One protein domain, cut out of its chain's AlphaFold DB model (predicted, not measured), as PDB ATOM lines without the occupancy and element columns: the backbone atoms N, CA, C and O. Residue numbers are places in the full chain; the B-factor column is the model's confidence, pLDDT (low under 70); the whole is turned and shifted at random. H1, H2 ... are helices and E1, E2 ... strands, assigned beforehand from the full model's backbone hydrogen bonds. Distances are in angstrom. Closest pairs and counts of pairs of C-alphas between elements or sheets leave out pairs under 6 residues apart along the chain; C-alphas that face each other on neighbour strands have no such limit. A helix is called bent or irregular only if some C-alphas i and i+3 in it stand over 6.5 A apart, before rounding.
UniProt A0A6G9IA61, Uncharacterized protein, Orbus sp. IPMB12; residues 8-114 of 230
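AT A GLANCE: This is residues 8 to 114 of the 230 residues of an uncharacterized protein of Orbus sp. IPMB12 (UniProt A0A6G9IA61). Picture a long rod of two helices, H2 and H4, that run side by side in opposite ways, H4 reaching well past the first residue of H2, so that residues 108 to 114 stick out free at one end. At the other end the short helix H3 folds back on H2, and near the overhanging part of H4 lie the small helix H1 and the short strand E1. The printed part has 107 residues, with four named helices and one named strand in the order H1, E1, H2, H3, H4; E1 pairs with no named strand, and the class is mostly helix. The whole is extended, with a radius of gyration of the C-alphas of 21.4 A and spans of 71 by 24 by 17 A.

IN THESE COORDINATES: Find C-alpha 8 at (5.497, 33.697, -14.664), where H1 begins; it covers residues 8 to 13, 8.6 A long. E1 follows at residues 14 to 16, over 6.1 A. H2 takes residues 19 to 48 and runs 43.2 A, from C-alpha 19 at (-13.876, 45.509, -20.582). H3, residues 53 to 60, is 11.3 A long and irregular: C-alphas 54 and 57 are 7.4 A apart. H4, residues 71 to 113, runs 61.9 A and ends at C-alpha 113, at (2.029, 39.706, 3.049). Look near residue 84 for its kink of 26 degrees; H4 is neither bent nor irregular, but only just, with C-alphas 82 and 85 6.3 A apart.

HOW THE PARTS SIT: Look first at H2 and H4, which touch at a shallow tilt of 29 degrees, opposite ways. Their closest C-alphas are those of Ala 24 and Gly 88, 4.4 A apart, and H4 touches H2 with residues 77 to 95 alone. H2 and H3 form a helical hairpin: they touch, with the C-alphas of Ala 42 and Phe 60 closest at 5.2 A, at a steep tilt of 45 degrees, opposite ways. H2 touches H3 with residues 38 to 46 alone. H3 and H4 are apart, but only just, their closest C-alphas 8.4 A from each other. H1 is close to H4 but not clearly touching it, with the C-alphas of Lys 11 and Leu 103 closest at 7.0 A. The closest C-alphas of E1 and H4 are those of Tyr 16 and Lys 99, 7.7 A apart. In H1 and H2 every O i to N i+4 pair is within hydrogen-bond range; in H3 2 of 4 are, and in H4 37 of 39.

THE WHOLE: The two C-alphas farthest apart are those of Ser 50 and Ser 113, 71.3 A. The printed part has no cut, and no link is long; the link from H3 to H4, 10 residues, is short but not tight. In the B-factor column the mean pLDDT of the printed part is 74.9, and it is under 70 at residues 8 to 21, 64 to 75, 99 and 102 to 114 of this model.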
ATOM      1  N   GLU A   8       5.910  34.257 -13.371       69.12
ATOM      2  CA  GLU A   8       5.497  33.697 -14.664       69.12
ATOM      3  C   GLU A   8       4.425  32.604 -14.508       69.12
ATOM      4  O   GLU A   8       3.484  32.529 -15.306       69.12
ATOM      5  N   GLU A   9       4.468  31.812 -13.435       60.53
ATOM      6  CA  GLU A   9       3.386  30.875 -13.104       60.53
ATOM      7  C   GLU A   9       2.102  31.603 -12.696       60.53
ATOM      8  O   GLU A   9       1.006  31.198 -13.082       60.53
ATOM      9  N   LEU A  10       2.211  32.711 -11.960       62.41
ATOM     10  CA  LEU A  10       1.065  33.548 -11.608       62.41
ATOM     11  C   LEU A  10       0.418  34.141 -12.873       62.41
ATOM     12  O   LEU A  10      -0.796  34.074 -13.061       62.41
ATOM     13  N   LYS A  11       1.235  34.678 -13.779       62.75
ATOM     14  CA  LYS A  11       0.808  35.284 -15.047       62.75
ATOM     15  C   LYS A  11       0.106  34.299 -15.983       62.75
ATOM     16  O   LYS A  11      -0.812  34.698 -16.697       62.75
ATOM     17  N   THR A  12       0.528  33.037 -15.991       55.56
ATOM     18  CA  THR A  12      -0.069  31.973 -16.820       55.56
ATOM     19  C   THR A  12      -1.312  31.355 -16.185       55.56
ATOM     20  O   THR A  12      -2.240  30.980 -16.904       55.56
ATOM     21  N   LYS A  13      -1.373  31.282 -14.850       48.88
ATOM     22  CA  LYS A  13      -2.526  30.729 -14.123       48.88
ATOM     23  C   LYS A  13      -3.675  31.723 -13.948       48.88
ATOM     24  O   LYS A  13      -4.801  31.266 -13.757       48.88
ATOM     25  N   LEU A  14      -3.427  33.038 -14.026       52.69
ATOM     26  CA  LEU A  14      -4.459  34.069 -13.884       52.69
ATOM     27  C   LEU A  14      -5.188  34.371 -15.200       52.69
ATOM     28  O   LEU A  14      -4.628  34.910 -16.156       52.69
ATOM     29  N   VAL A  15      -6.494  34.112 -15.211       51.47
ATOM     30  CA  VAL A  15      -7.395  34.533 -16.288       51.47
ATOM     31  C   VAL A  15      -7.753  36.005 -16.096       51.47
ATOM     32  O   VAL A  15      -8.435  36.355 -15.139       51.47
ATOM     33  N   TYR A  16      -7.297  36.858 -17.016       54.88
ATOM     34  CA  TYR A  16      -7.585  38.293 -17.033       54.88
ATOM     35  C   TYR A  16      -8.746  38.609 -17.981       54.88
ATOM     36  O   TYR A  16      -8.622  38.435 -19.200       54.88
ATOM     37  N   THR A  17      -9.845  39.119 -17.425       53.34
ATOM     38  CA  THR A  17     -11.001  39.601 -18.193       53.34
ATOM     39  C   THR A  17     -11.114  41.113 -18.042       53.34
ATOM     40  O   THR A  17     -11.250  41.627 -16.933       53.34
ATOM     41  N   SER A  18     -11.073  41.833 -19.163       59.53
ATOM     42  CA  SER A  18     -11.088  43.296 -19.195       59.53
ATOM     43  C   SER A  18     -12.125  43.812 -20.178       59.53
ATOM     44  O   SER A  18     -12.167  43.390 -21.335       59.53
ATOM     45  N   LYS A  19     -12.941  44.770 -19.722       65.75
ATOM     46  CA  LYS A  19     -13.876  45.509 -20.582       65.75
ATOM     47  C   LYS A  19     -13.128  46.275 -21.683       65.75
ATOM     48  O   LYS A  19     -13.645  46.388 -22.788       65.75
ATOM     49  N   ILE A  20     -11.903  46.734 -21.404       67.31
ATOM     50  CA  ILE A  20     -11.044  47.439 -22.371       67.31
ATOM     51  C   ILE A  20     -10.616  46.477 -23.478       67.31
ATOM     52  O   ILE A  20     -10.772  46.798 -24.651       67.31
ATOM     53  N   LYS A  21     -10.179  45.264 -23.120       69.50
ATOM     54  CA  LYS A  21      -9.866  44.205 -24.088       69.50
ATOM     55  C   LYS A  21     -11.063  43.866 -24.981       69.50
ATOM     56  O   LYS A  21     -10.899  43.742 -26.191       69.50
ATOM     57  N   MET A  22     -12.259  43.730 -24.402       72.12
ATOM     58  CA  MET A  22     -13.480  43.451 -25.170       72.12
ATOM     59  C   MET A  22     -13.833  44.604 -26.118       72.12
ATOM     60  O   MET A  22     -14.156  44.361 -27.277       72.12
ATOM     61  N   ALA A  23     -13.717  45.854 -25.659       72.44
ATOM     62  CA  ALA A  23     -13.923  47.030 -26.501       72.44
ATOM     63  C   ALA A  23     -12.908  47.085 -27.653       72.44
ATOM     64  O   ALA A  23     -13.299  47.267 -28.802       72.44
ATOM     65  N   ALA A  24     -11.625  46.846 -27.369       75.31
ATOM     66  CA  ALA A  24     -10.565  46.818 -28.373       75.31
ATOM     67  C   ALA A  24     -10.816  45.752 -29.452       75.31
ATOM     68  O   ALA A  24     -10.692  46.031 -30.642       75.31
ATOM     69  N   GLN A  25     -11.238  44.548 -29.049       77.69
ATOM     70  CA  GLN A  25     -11.654  43.498 -29.982       77.69
ATOM     71  C   GLN A  25     -12.857  43.930 -30.826       77.69
ATOM     72  O   GLN A  25     -12.860  43.688 -32.028       77.69
ATOM     73  N   GLY A  26     -13.842  44.608 -30.229       78.75
ATOM     74  CA  GLY A  26     -14.983  45.169 -30.957       78.75
ATOM     75  C   GLY A  26     -14.558  46.148 -32.056       78.75
ATOM     76  O   GLY A  26     -15.002  46.018 -33.194       78.75
ATOM     77  N   PHE A  27     -13.640  47.069 -31.747       83.88
ATOM     78  CA  PHE A  27     -13.082  48.002 -32.732       83.88
ATOM     79  C   PHE A  27     -12.313  47.288 -33.849       83.88
ATOM     80  O   PHE A  27     -12.491  47.621 -35.019       83.88
ATOM     81  N   LEU A  28     -11.508  46.275 -33.521       84.62
ATOM     82  CA  LEU A  28     -10.765  45.506 -34.525       84.62
ATOM     83  C   LEU A  28     -11.679  44.684 -35.437       84.62
ATOM     84  O   LEU A  28     -11.423  44.594 -36.634       84.62
ATOM     85  N   VAL A  29     -12.756  44.110 -34.897       86.69
ATOM     86  CA  VAL A  29     -13.761  43.398 -35.697       86.69
ATOM     87  C   VAL A  29     -14.490  44.369 -36.623       86.69
ATOM     88  O   VAL A  29     -14.628  44.081 -37.810       86.69
ATOM     89  N   ALA A  30     -14.902  45.537 -36.121       83.62
ATOM     90  CA  ALA A  30     -15.535  46.570 -36.939       83.62
ATOM     91  C   ALA A  30     -14.609  47.050 -38.070       83.62
ATOM     92  O   ALA A  30     -15.037  47.138 -39.219       83.62
ATOM     93  N   PHE A  31     -13.329  47.279 -37.759       88.50
ATOM     94  CA  PHE A  31     -12.302  47.582 -38.753       88.50
ATOM     95  C   PHE A  31     -12.182  46.475 -39.804       88.50
ATOM     96  O   PHE A  31     -12.219  46.768 -40.994       88.50
ATOM     97  N   ALA A  32     -12.073  45.210 -39.388       87.06
ATOM     98  CA  ALA A  32     -11.900  44.087 -40.306       87.06
ATOM     99  C   ALA A  32     -13.086  43.947 -41.271       87.06
ATOM    100  O   ALA A  32     -12.884  43.767 -42.469       87.06
ATOM    101  N   ILE A  33     -14.317  44.086 -40.769       87.69
ATOM    102  CA  ILE A  33     -15.530  44.047 -41.597       87.69
ATOM    103  C   ILE A  33     -15.517  45.189 -42.618       87.69
ATOM    104  O   ILE A  33     -15.706  44.947 -43.810       87.69
ATOM    105  N   ALA A  34     -15.251  46.416 -42.167       86.19
ATOM    106  CA  ALA A  34     -15.206  47.592 -43.032       86.19
ATOM    107  C   ALA A  34     -14.102  47.477 -44.100       86.19
ATOM    108  O   ALA A  34     -14.336  47.758 -45.276       86.19
ATOM    109  N   PHE A  35     -12.920  46.995 -43.711       87.75
ATOM    110  CA  PHE A  35     -11.783  46.780 -44.600       87.75
ATOM    111  C   PHE A  35     -12.083  45.732 -45.676       87.75
ATOM    112  O   PHE A  35     -11.810  45.966 -46.854       87.75
ATOM    113  N   VAL A  36     -12.663  44.587 -45.299       89.19
ATOM    114  CA  VAL A  36     -13.041  43.533 -46.255       89.19
ATOM    115  C   VAL A  36     -14.104  44.047 -47.218       89.19
ATOM    116  O   VAL A  36     -13.956  43.875 -48.426       89.19
ATOM    117  N   TYR A  37     -15.135  44.727 -46.712       85.69
ATOM    118  CA  TYR A  37     -16.195  45.292 -47.544       85.69
ATOM    119  C   TYR A  37     -15.650  46.276 -48.591       85.69
ATOM    120  O   TYR A  37     -15.939  46.125 -49.781       85.69
ATOM    121  N   ASN A  38     -14.813  47.237 -48.181       86.00
ATOM    122  CA  ASN A  38     -14.219  48.204 -49.109       86.00
ATOM    123  C   ASN A  38     -13.221  47.550 -50.074       86.00
ATOM    124  O   ASN A  38     -13.193  47.905 -51.249       86.00
ATOM    125  N   SER A  39     -12.459  46.545 -49.628       86.44
ATOM    126  CA  SER A  39     -11.540  45.796 -50.499       86.44
ATOM    127  C   SER A  39     -12.287  45.058 -51.605       86.44
ATOM    128  O   SER A  39     -11.913  45.156 -52.772       86.44
ATOM    129  N   VAL A  40     -13.353  44.336 -51.246       87.94
ATOM    130  CA  VAL A  40     -14.179  43.590 -52.203       87.94
ATOM    131  C   VAL A  40     -14.873  44.546 -53.166       87.94
ATOM    132  O   VAL A  40     -14.848  44.294 -54.365       87.94
ATOM    133  N   SER A  41     -15.416  45.660 -52.668       84.00
ATOM    134  CA  SER A  41     -16.078  46.668 -53.506       84.00
ATOM    135  C   SER A  41     -15.111  47.306 -54.509       84.00
ATOM    136  O   SER A  41     -15.439  47.426 -55.686       84.00
ATOM    137  N   ALA A  42     -13.888  47.641 -54.083       85.12
ATOM    138  CA  ALA A  42     -12.857  48.180 -54.971       85.12
ATOM    139  C   ALA A  42     -12.401  47.157 -56.026       85.12
ATOM    140  O   ALA A  42     -12.226  47.511 -57.190       85.12
ATOM    141  N   ILE A  43     -12.239  45.882 -55.649       87.75
ATOM    142  CA  ILE A  43     -11.901  44.801 -56.592       87.75
ATOM    143  C   ILE A  43     -13.031  44.594 -57.604       87.75
ATOM    144  O   ILE A  43     -12.763  44.479 -58.798       87.75
ATOM    145  N   TRP A  44     -14.281  44.577 -57.145       87.00
ATOM    146  CA  TRP A  44     -15.444  44.468 -58.021       87.00
ATOM    147  C   TRP A  44     -15.502  45.617 -59.023       87.00
ATOM    148  O   TRP A  44     -15.621  45.353 -60.211       87.00
ATOM    149  N   ALA A  45     -15.303  46.861 -58.580       83.62
ATOM    150  CA  ALA A  45     -15.275  48.017 -59.474       83.62
ATOM    151  C   ALA A  45     -14.152  47.925 -60.526       83.62
ATOM    152  O   ALA A  45     -14.355  48.265 -61.689       83.62
ATOM    153  N   ILE A  46     -12.973  47.427 -60.143       87.12
ATOM    154  CA  ILE A  46     -11.861  47.194 -61.077       87.12
ATOM    155  C   ILE A  46     -12.238  46.183 -62.158       87.12
ATOM    156  O   ILE A  46     -11.954  46.416 -63.332       87.12
ATOM    157  N   ILE A  47     -12.879  45.080 -61.766       90.06
ATOM    158  CA  ILE A  47     -13.280  44.006 -62.682       90.06
ATOM    159  C   ILE A  47     -14.433  44.467 -63.580       90.06
ATOM    160  O   ILE A  47     -14.354  44.322 -64.797       90.06
ATOM    161  N   GLU A  48     -15.482  45.040 -62.995       88.56
ATOM    162  CA  GLU A  48     -16.709  45.437 -63.690       88.56
ATOM    163  C   GLU A  48     -16.458  46.557 -64.703       88.56
ATOM    164  O   GLU A  48     -16.933  46.487 -65.835       88.56
ATOM    165  N   TYR A  49     -15.650  47.556 -64.335       86.69
ATOM    166  CA  TYR A  49     -15.379  48.719 -65.184       86.69
ATOM    167  C   TYR A  49     -14.032  48.653 -65.913       86.69
ATOM    168  O   TYR A  49     -13.629  49.631 -66.541       86.69
ATOM    169  N   SER A  50     -13.323  47.517 -65.850       89.31
ATOM    170  CA  SER A  50     -11.999  47.336 -66.473       89.31
ATOM    171  C   SER A  50     -10.994  48.443 -66.105       89.31
ATOM    172  O   SER A  50     -10.182  48.877 -66.927       89.31
ATOM    173  N   ILE A  51     -11.053  48.930 -64.861       87.00
ATOM    174  CA  ILE A  51     -10.176  49.999 -64.370       87.00
ATOM    175  C   ILE A  51      -8.780  49.410 -64.114       87.00
ATOM    176  O   ILE A  51      -8.665  48.331 -63.534       87.00
ATOM    177  N   PRO A  52      -7.679  50.091 -64.482       90.62
ATOM    178  CA  PRO A  52      -6.340  49.608 -64.162       90.62
ATOM    179  C   PRO A  52      -6.132  49.389 -62.653       90.62
ATOM    180  O   PRO A  52      -6.408  50.276 -61.847       90.62
ATOM    181  N   ALA A  53      -5.546  48.250 -62.268       87.38
ATOM    182  CA  ALA A  53      -5.374  47.857 -60.861       87.38
ATOM    183  C   ALA A  53      -4.596  48.871 -59.994       87.38
ATOM    184  O   ALA A  53      -4.762  48.904 -58.777       87.38
ATOM    185  N   LYS A  54      -3.782  49.741 -60.612       92.00
ATOM    186  CA  LYS A  54      -3.081  50.841 -59.924       92.00
ATOM    187  C   LYS A  54      -4.023  51.809 -59.192       92.00
ATOM    188  O   LYS A  54      -3.591  52.455 -58.247       92.00
ATOM    189  N   TYR A  55      -5.295  51.874 -59.592       86.00
ATOM    190  CA  TYR A  55      -6.316  52.717 -58.967       86.00
ATOM    191  C   TYR A  55      -7.016  52.049 -57.772       86.00
ATOM    192  O   TYR A  55      -7.938  52.627 -57.205       86.00
ATOM    193  N   TRP A  56      -6.596  50.848 -57.348       87.25
ATOM    194  CA  TRP A  56      -7.245  50.130 -56.245       87.25
ATOM    195  C   TRP A  56      -7.285  50.932 -54.944       87.25
ATOM    196  O   TRP A  56      -8.327  50.968 -54.302       87.25
ATOM    197  N   LEU A  57      -6.194  51.613 -54.573       85.00
ATOM    198  CA  LEU A  57      -6.170  52.442 -53.362       85.00
ATOM    199  C   LEU A  57      -7.134  53.631 -53.461       85.00
ATOM    200  O   LEU A  57      -7.831  53.933 -52.497       85.00
ATOM    201  N   GLU A  58      -7.201  54.280 -54.622       84.25
ATOM    202  CA  GLU A  58      -8.117  55.401 -54.854       84.25
ATOM    203  C   GLU A  58      -9.578  54.945 -54.779       84.25
ATOM    204  O   GLU A  58     -10.403  55.610 -54.159       84.25
ATOM    205  N   LEU A  59      -9.888  53.767 -55.326       81.94
ATOM    206  CA  LEU A  59     -11.217  53.157 -55.244       81.94
ATOM    207  C   LEU A  59     -11.553  52.684 -53.825       81.94
ATOM    208  O   LEU A  59     -12.680  52.864 -53.372       81.94
ATOM    209  N   PHE A  60     -10.582  52.126 -53.101       84.19
ATOM    210  CA  PHE A  60     -10.739  51.672 -51.717       84.19
ATOM    211  C   PHE A  60     -11.087  52.821 -50.760       84.19
ATOM    212  O   PHE A  60     -11.878  52.639 -49.833       84.19
ATOM    213  N   PHE A  61     -10.512  54.005 -50.992       83.88
ATOM    214  CA  PHE A  61     -10.793  55.228 -50.233       83.88
ATOM    215  C   PHE A  61     -11.828  56.143 -50.906       83.88
ATOM    216  O   PHE A  61     -12.041  57.263 -50.437       83.88
ATOM    217  N   SER A  62     -12.496  55.694 -51.973       78.12
ATOM    218  CA  SER A  62     -13.519  56.497 -52.642       78.12
ATOM    219  C   SER A  62     -14.759  56.628 -51.763       78.12
ATOM    220  O   SER A  62     -15.389  55.644 -51.375       78.12
ATOM    221  N   THR A  63     -15.153  57.868 -51.486       72.00
ATOM    222  CA  THR A  63     -16.398  58.184 -50.775       72.00
ATOM    223  C   THR A  63     -17.598  58.300 -51.707       72.00
ATOM    224  O   THR A  63     -18.716  58.437 -51.229       72.00
ATOM    225  N   THR A  64     -17.391  58.278 -53.022       66.56
ATOM    226  CA  THR A  64     -18.432  58.419 -54.048       66.56
ATOM    227  C   THR A  64     -18.755  57.065 -54.659       66.56
ATOM    228  O   THR A  64     -17.874  56.422 -55.229       66.56
ATOM    229  N   GLY A  65     -20.015  56.639 -54.554       61.00
ATOM    230  CA  GLY A  65     -20.532  55.505 -55.321       61.00
ATOM    231  C   GLY A  65     -21.323  55.964 -56.551       61.00
ATOM    232  O   GLY A  65     -21.580  57.156 -56.716       61.00
ATOM    233  N   ALA A  66     -21.690  55.013 -57.417       57.50
ATOM    234  CA  ALA A  66     -22.296  55.275 -58.729       57.50
ATOM    235  C   ALA A  66     -23.611  56.075 -58.655       57.50
ATOM    236  O   ALA A  66     -23.839  56.976 -59.458       57.50
ATOM    237  N   ASP A  67     -24.423  55.811 -57.629       57.12
ATOM    238  CA  ASP A  67     -25.629  56.576 -57.332       57.12
ATOM    239  C   ASP A  67     -25.351  57.448 -56.109       57.12
ATOM    240  O   ASP A  67     -25.049  56.928 -55.034       57.12
ATOM    241  N   SER A  68     -25.485  58.767 -56.230       55.50
ATOM    242  CA  SER A  68     -25.180  59.791 -55.209       55.50
ATOM    243  C   SER A  68     -25.731  59.550 -53.783       55.50
ATOM    244  O   SER A  68     -25.277  60.196 -52.837       55.50
ATOM    245  N   LYS A  69     -26.651  58.591 -53.593       55.34
ATOM    246  CA  LYS A  69     -27.169  58.097 -52.300       55.34
ATOM    247  C   LYS A  69     -26.212  57.156 -51.549       55.34
ATOM    248  O   LYS A  69     -26.250  57.093 -50.324       55.34
ATOM    249  N   SER A  70     -25.354  56.433 -52.263       57.72
ATOM    250  CA  SER A  70     -24.365  55.499 -51.694       57.72
ATOM    251  C   SER A  70     -23.167  56.212 -51.043       57.72
ATOM    252  O   SER A  70     -22.484  55.634 -50.197       57.72
ATOM    253  N   THR A  71     -22.982  57.499 -51.356       59.00
ATOM    254  CA  THR A  71     -21.895  58.363 -50.872       59.00
ATOM    255  C   THR A  71     -21.801  58.410 -49.344       59.00
ATOM    256  O   THR A  71     -20.715  58.348 -48.768       59.00
ATOM    257  N   VAL A  72     -22.945  58.473 -48.652       60.34
ATOM    258  CA  VAL A  72     -22.987  58.566 -47.181       60.34
ATOM    259  C   VAL A  72     -22.508  57.265 -46.528       60.34
ATOM    260  O   VAL A  72     -21.732  57.307 -45.576       60.34
ATOM    261  N   TYR A  73     -22.906  56.105 -47.062       64.12
ATOM    262  CA  TYR A  73     -22.521  54.799 -46.518       64.12
ATOM    263  C   TYR A  73     -21.031  54.495 -46.730       64.12
ATOM    264  O   TYR A  73     -20.368  54.037 -45.802       64.12
ATOM    265  N   LEU A  74     -20.483  54.814 -47.907       67.75
ATOM    266  CA  LEU A  74     -19.050  54.667 -48.204       67.75
ATOM    267  C   LEU A  74     -18.184  55.579 -47.322       67.75
ATOM    268  O   LEU A  74     -17.182  55.130 -46.762       67.75
ATOM    269  N   SER A  75     -18.623  56.824 -47.113       68.00
ATOM    270  CA  SER A  75     -17.951  57.779 -46.222       68.00
ATOM    271  C   SER A  75     -17.888  57.278 -44.776       68.00
ATOM    272  O   SER A  75     -16.838  57.360 -44.137       68.00
ATOM    273  N   ILE A  76     -18.987  56.706 -44.266       74.44
ATOM    274  CA  ILE A  76     -19.033  56.113 -42.922       74.44
ATOM    275  C   ILE A  76     -18.073  54.924 -42.824       74.44
ATOM    276  O   ILE A  76     -17.322  54.838 -41.855       74.44
ATOM    277  N   THR A  77     -18.036  54.037 -43.820       75.88
ATOM    278  CA  THR A  77     -17.140  52.870 -43.803       75.88
ATOM    279  C   THR A  77     -15.668  53.276 -43.791       75.88
ATOM    280  O   THR A  77     -14.892  52.738 -43.002       75.88
ATOM    281  N   ILE A  78     -15.271  54.262 -44.599       78.81
ATOM    282  CA  ILE A  78     -13.893  54.779 -44.601       78.81
ATOM    283  C   ILE A  78     -13.552  55.417 -43.252       78.81
ATOM    284  O   ILE A  78     -12.484  55.155 -42.697       78.81
ATOM    285  N   PHE A  79     -14.472  56.195 -42.679       78.69
ATOM    286  CA  PHE A  79     -14.274  56.790 -41.360       78.69
ATOM    287  C   PHE A  79     -14.108  55.719 -40.273       78.69
ATOM    288  O   PHE A  79     -13.216  55.820 -39.432       78.69
ATOM    289  N   VAL A  80     -14.899  54.640 -40.330       79.50
ATOM    290  CA  VAL A  80     -14.744  53.475 -39.446       79.50
ATOM    291  C   VAL A  80     -13.364  52.838 -39.616       79.50
ATOM    292  O   VAL A  80     -12.735  52.532 -38.612       79.50
ATOM    293  N   ILE A  81     -12.840  52.689 -40.834       81.38
ATOM    294  CA  ILE A  81     -11.495  52.128 -41.066       81.38
ATOM    295  C   ILE A  81     -10.409  53.010 -40.436       81.38
ATOM    296  O   ILE A  81      -9.548  52.510 -39.709       81.38
ATOM    297  N   VAL A  82     -10.467  54.322 -40.682       85.31
ATOM    298  CA  VAL A  82      -9.454  55.285 -40.219       85.31
ATOM    299  C   VAL A  82      -9.486  55.462 -38.700       85.31
ATOM    300  O   VAL A  82      -8.441  55.661 -38.090       85.31
ATOM    301  N   VAL A  83     -10.661  55.363 -38.072       86.38
ATOM    302  CA  VAL A  83     -10.832  55.620 -36.633       86.38
ATOM    303  C   VAL A  83     -10.775  54.342 -35.795       86.38
ATOM    304  O   VAL A  83     -10.161  54.335 -34.725       86.38
ATOM    305  N   ALA A  84     -11.375  53.242 -36.253       85.56
ATOM    306  CA  ALA A  84     -11.477  52.026 -35.448       85.56
ATOM    307  C   ALA A  84     -10.120  51.345 -35.238       85.56
ATOM    308  O   ALA A  84      -9.873  50.830 -34.147       85.56
ATOM    309  N   LEU A  85      -9.218  51.372 -36.229       86.69
ATOM    310  CA  LEU A  85      -7.900  50.748 -36.093       86.69
ATOM    311  C   LEU A  85      -7.016  51.459 -35.048       86.69
ATOM    312  O   LEU A  85      -6.572  50.778 -34.119       86.69
ATOM    313  N   PRO A  86      -6.792  52.791 -35.103       88.50
ATOM    314  CA  PRO A  86      -6.020  53.488 -34.076       88.50
ATOM    315  C   PRO A  86      -6.616  53.337 -32.677       88.50
ATOM    316  O   PRO A  86      -5.882  53.052 -31.733       88.50
ATOM    317  N   ILE A  87      -7.941  53.458 -32.535       88.94
ATOM    318  CA  ILE A  87      -8.604  53.291 -31.234       88.94
ATOM    319  C   ILE A  87      -8.418  51.862 -30.716       88.94
ATOM    320  O   ILE A  87      -8.040  51.677 -29.559       88.94
ATOM    321  N   GLY A  88      -8.626  50.849 -31.560       86.25
ATOM    322  CA  GLY A  88      -8.412  49.448 -31.196       86.25
ATOM    323  C   GLY A  88      -6.986  49.189 -30.705       86.25
ATOM    324  O   GLY A  88      -6.804  48.574 -29.652       86.25
ATOM    325  N   ILE A  89      -5.980  49.718 -31.408       88.88
ATOM    326  CA  ILE A  89      -4.565  49.602 -31.022       88.88
ATOM    327  C   ILE A  89      -4.296  50.312 -29.689       88.88
ATOM    328  O   ILE A  89      -3.710  49.708 -28.791       88.88
ATOM    329  N   ILE A  90      -4.755  51.556 -29.517       89.94
ATOM    330  CA  ILE A  90      -4.573  52.325 -28.272       89.94
ATOM    331  C   ILE A  90      -5.186  51.580 -27.084       89.94
ATOM    332  O   ILE A  90      -4.554  51.465 -26.029       89.94
ATOM    333  N   LEU A  91      -6.393  51.033 -27.245       84.25
ATOM    334  CA  LEU A  91      -7.062  50.269 -26.195       84.25
ATOM    335  C   LEU A  91      -6.318  48.967 -25.877       84.25
ATOM    336  O   LEU A  91      -6.189  48.635 -24.701       84.25
ATOM    337  N   LEU A  92      -5.779  48.260 -26.879       85.00
ATOM    338  CA  LEU A  92      -4.949  47.071 -26.654       85.00
ATOM    339  C   LEU A  92      -3.659  47.393 -25.896       85.00
ATOM    340  O   LEU A  92      -3.315  46.681 -24.955       85.00
ATOM    341  N   VAL A  93      -2.957  48.464 -26.273       87.06
ATOM    342  CA  VAL A  93      -1.730  48.902 -25.587       87.06
ATOM    343  C   VAL A  93      -2.044  49.307 -24.148       87.06
ATOM    344  O   VAL A  93      -1.358  48.890 -23.215       87.06
ATOM    345  N   THR A  94      -3.130  50.053 -23.945       82.38
ATOM    346  CA  THR A  94      -3.586  50.460 -22.609       82.38
ATOM    347  C   THR A  94      -3.952  49.247 -21.749       82.38
ATOM    348  O   THR A  94      -3.587  49.187 -20.574       82.38
ATOM    349  N   ASP A  95      -4.643  48.259 -22.323       78.94
ATOM    350  CA  ASP A  95      -4.985  47.000 -21.656       78.94
ATOM    351  C   ASP A  95      -3.729  46.209 -21.271       78.94
ATOM    352  O   ASP A  95      -3.625  45.739 -20.138       78.94
ATOM    353  N   PHE A  96      -2.745  46.133 -22.171       80.38
ATOM    354  CA  PHE A  96      -1.473  45.457 -21.929       80.38
ATOM    355  C   PHE A  96      -0.708  46.083 -20.758       80.38
ATOM    356  O   PHE A  96      -0.366  45.382 -19.802       80.38
ATOM    357  N   ILE A  97      -0.522  47.408 -20.779       80.44
ATOM    358  CA  ILE A  97       0.171  48.147 -19.712       80.44
ATOM    359  C   ILE A  97      -0.567  47.976 -18.379       80.44
ATOM    360  O   ILE A  97       0.043  47.693 -17.345       80.44
ATOM    361  N   ARG A  98      -1.900  48.104 -18.384       74.69
ATOM    362  CA  ARG A  98      -2.715  47.976 -17.169       74.69
ATOM    363  C   ARG A  98      -2.666  46.559 -16.607       74.69
ATOM    364  O   ARG A  98      -2.546  46.397 -15.394       74.69
ATOM    365  N   LYS A  99      -2.720  45.538 -17.465       68.06
ATOM    366  CA  LYS A  99      -2.584  44.130 -17.074       68.06
ATOM    367  C   LYS A  99      -1.232  43.875 -16.415       68.06
ATOM    368  O   LYS A  99      -1.188  43.241 -15.363       68.06
ATOM    369  N   GLU A 100      -0.147  44.366 -17.003       76.75
ATOM    370  CA  GLU A 100       1.201  44.152 -16.476       76.75
ATOM    371  C   GLU A 100       1.407  44.843 -15.121       76.75
ATOM    372  O   GLU A 100       1.876  44.214 -14.172       76.75
ATOM    373  N   ASN A 101       0.970  46.096 -14.987       71.00
ATOM    374  CA  ASN A 101       1.048  46.831 -13.722       71.00
ATOM    375  C   ASN A 101       0.218  46.166 -12.616       71.00
ATOM    376  O   ASN A 101       0.674  46.043 -11.477       71.00
ATOM    377  N   ASN A 102      -0.978  45.681 -12.954       64.12
ATOM    378  CA  ASN A 102      -1.819  44.966 -12.004       64.12
ATOM    379  C   ASN A 102      -1.192  43.634 -11.581       64.12
ATOM    380  O   ASN A 102      -1.156  43.346 -10.389       64.12
ATOM    381  N   LEU A 103      -0.650  42.848 -12.516       64.38
ATOM    382  CA  LEU A 103       0.034  41.588 -12.205       64.38
ATOM    383  C   LEU A 103       1.234  41.799 -11.279       64.38
ATOM    384  O   LEU A 103       1.377  41.069 -10.298       64.38
ATOM    385  N   LYS A 104       2.055  42.822 -11.539       69.69
ATOM    386  CA  LYS A 104       3.175  43.193 -10.660       69.69
ATOM    387  C   LYS A 104       2.687  43.586  -9.267       69.69
ATOM    388  O   LYS A 104       3.256  43.135  -8.277       69.69
ATOM    389  N   SER A 105       1.600  44.356  -9.178       64.50
ATOM    390  CA  SER A 105       0.993  44.739  -7.896       64.50
ATOM    391  C   SER A 105       0.470  43.529  -7.110       64.50
ATOM    392  O   SER A 105       0.717  43.424  -5.911       64.50
ATOM    393  N   ILE A 106      -0.203  42.583  -7.778       60.34
ATOM    394  CA  ILE A 106      -0.677  41.330  -7.165       60.34
ATOM    395  C   ILE A 106       0.497  40.521  -6.635       60.34
ATOM    396  O   ILE A 106       0.460  40.056  -5.500       60.34
ATOM    397  N   TYR A 107       1.532  40.359  -7.455       64.94
ATOM    398  CA  TYR A 107       2.699  39.572  -7.096       64.94
ATOM    399  C   TYR A 107       3.463  40.185  -5.919       64.94
ATOM    400  O   TYR A 107       3.816  39.473  -4.982       64.94
ATOM    401  N   ALA A 108       3.638  41.508  -5.909       63.56
ATOM    402  CA  ALA A 108       4.247  42.222  -4.793       63.56
ATOM    403  C   ALA A 108       3.442  42.047  -3.495       63.56
ATOM    404  O   ALA A 108       4.021  41.778  -2.446       63.56
ATOM    405  N   LYS A 109       2.105  42.123  -3.560       56.72
ATOM    406  CA  LYS A 109       1.227  41.863  -2.406       56.72
ATOM    407  C   LYS A 109       1.319  40.410  -1.927       56.72
ATOM    408  O   LYS A 109       1.423  40.177  -0.725       56.72
ATOM    409  N   TYR A 110       1.333  39.452  -2.852       58.06
ATOM    410  CA  TYR A 110       1.500  38.027  -2.556       58.06
ATOM    411  C   TYR A 110       2.822  37.746  -1.822       58.06
ATOM    412  O   TYR A 110       2.806  37.077  -0.793       58.06
ATOM    413  N   GLN A 111       3.930  38.332  -2.290       61.50
ATOM    414  CA  GLN A 111       5.255  38.208  -1.671       61.50
ATOM    415  C   GLN A 111       5.355  38.914  -0.308       61.50
ATOM    416  O   GLN A 111       5.881  38.343   0.641       61.50
ATOM    417  N   ALA A 112       4.843  40.144  -0.187       54.78
ATOM    418  CA  ALA A 112       5.035  40.976   1.005       54.78
ATOM    419  C   ALA A 112       4.185  40.557   2.213       54.78
ATOM    420  O   ALA A 112       4.589  40.765   3.350       54.78
ATOM    421  N   SER A 113       2.996  40.000   1.978       45.47
ATOM    422  CA  SER A 113       2.029  39.706   3.049       45.47
ATOM    423  C   SER A 113       1.697  38.221   3.188       45.47
ATOM    424  O   SER A 113       0.820  37.857   3.966       45.47
ATOM    425  N   GLY A 114       2.379  37.347   2.432       41.50
ATOM    426  CA  GLY A 114       2.074  35.913   2.401       41.50
ATOM    427  C   GLY A 114       0.603  35.645   2.081       41.50
ATOM    428  O   GLY A 114       0.039  34.686   2.614       41.50
TER     429      GLY A 114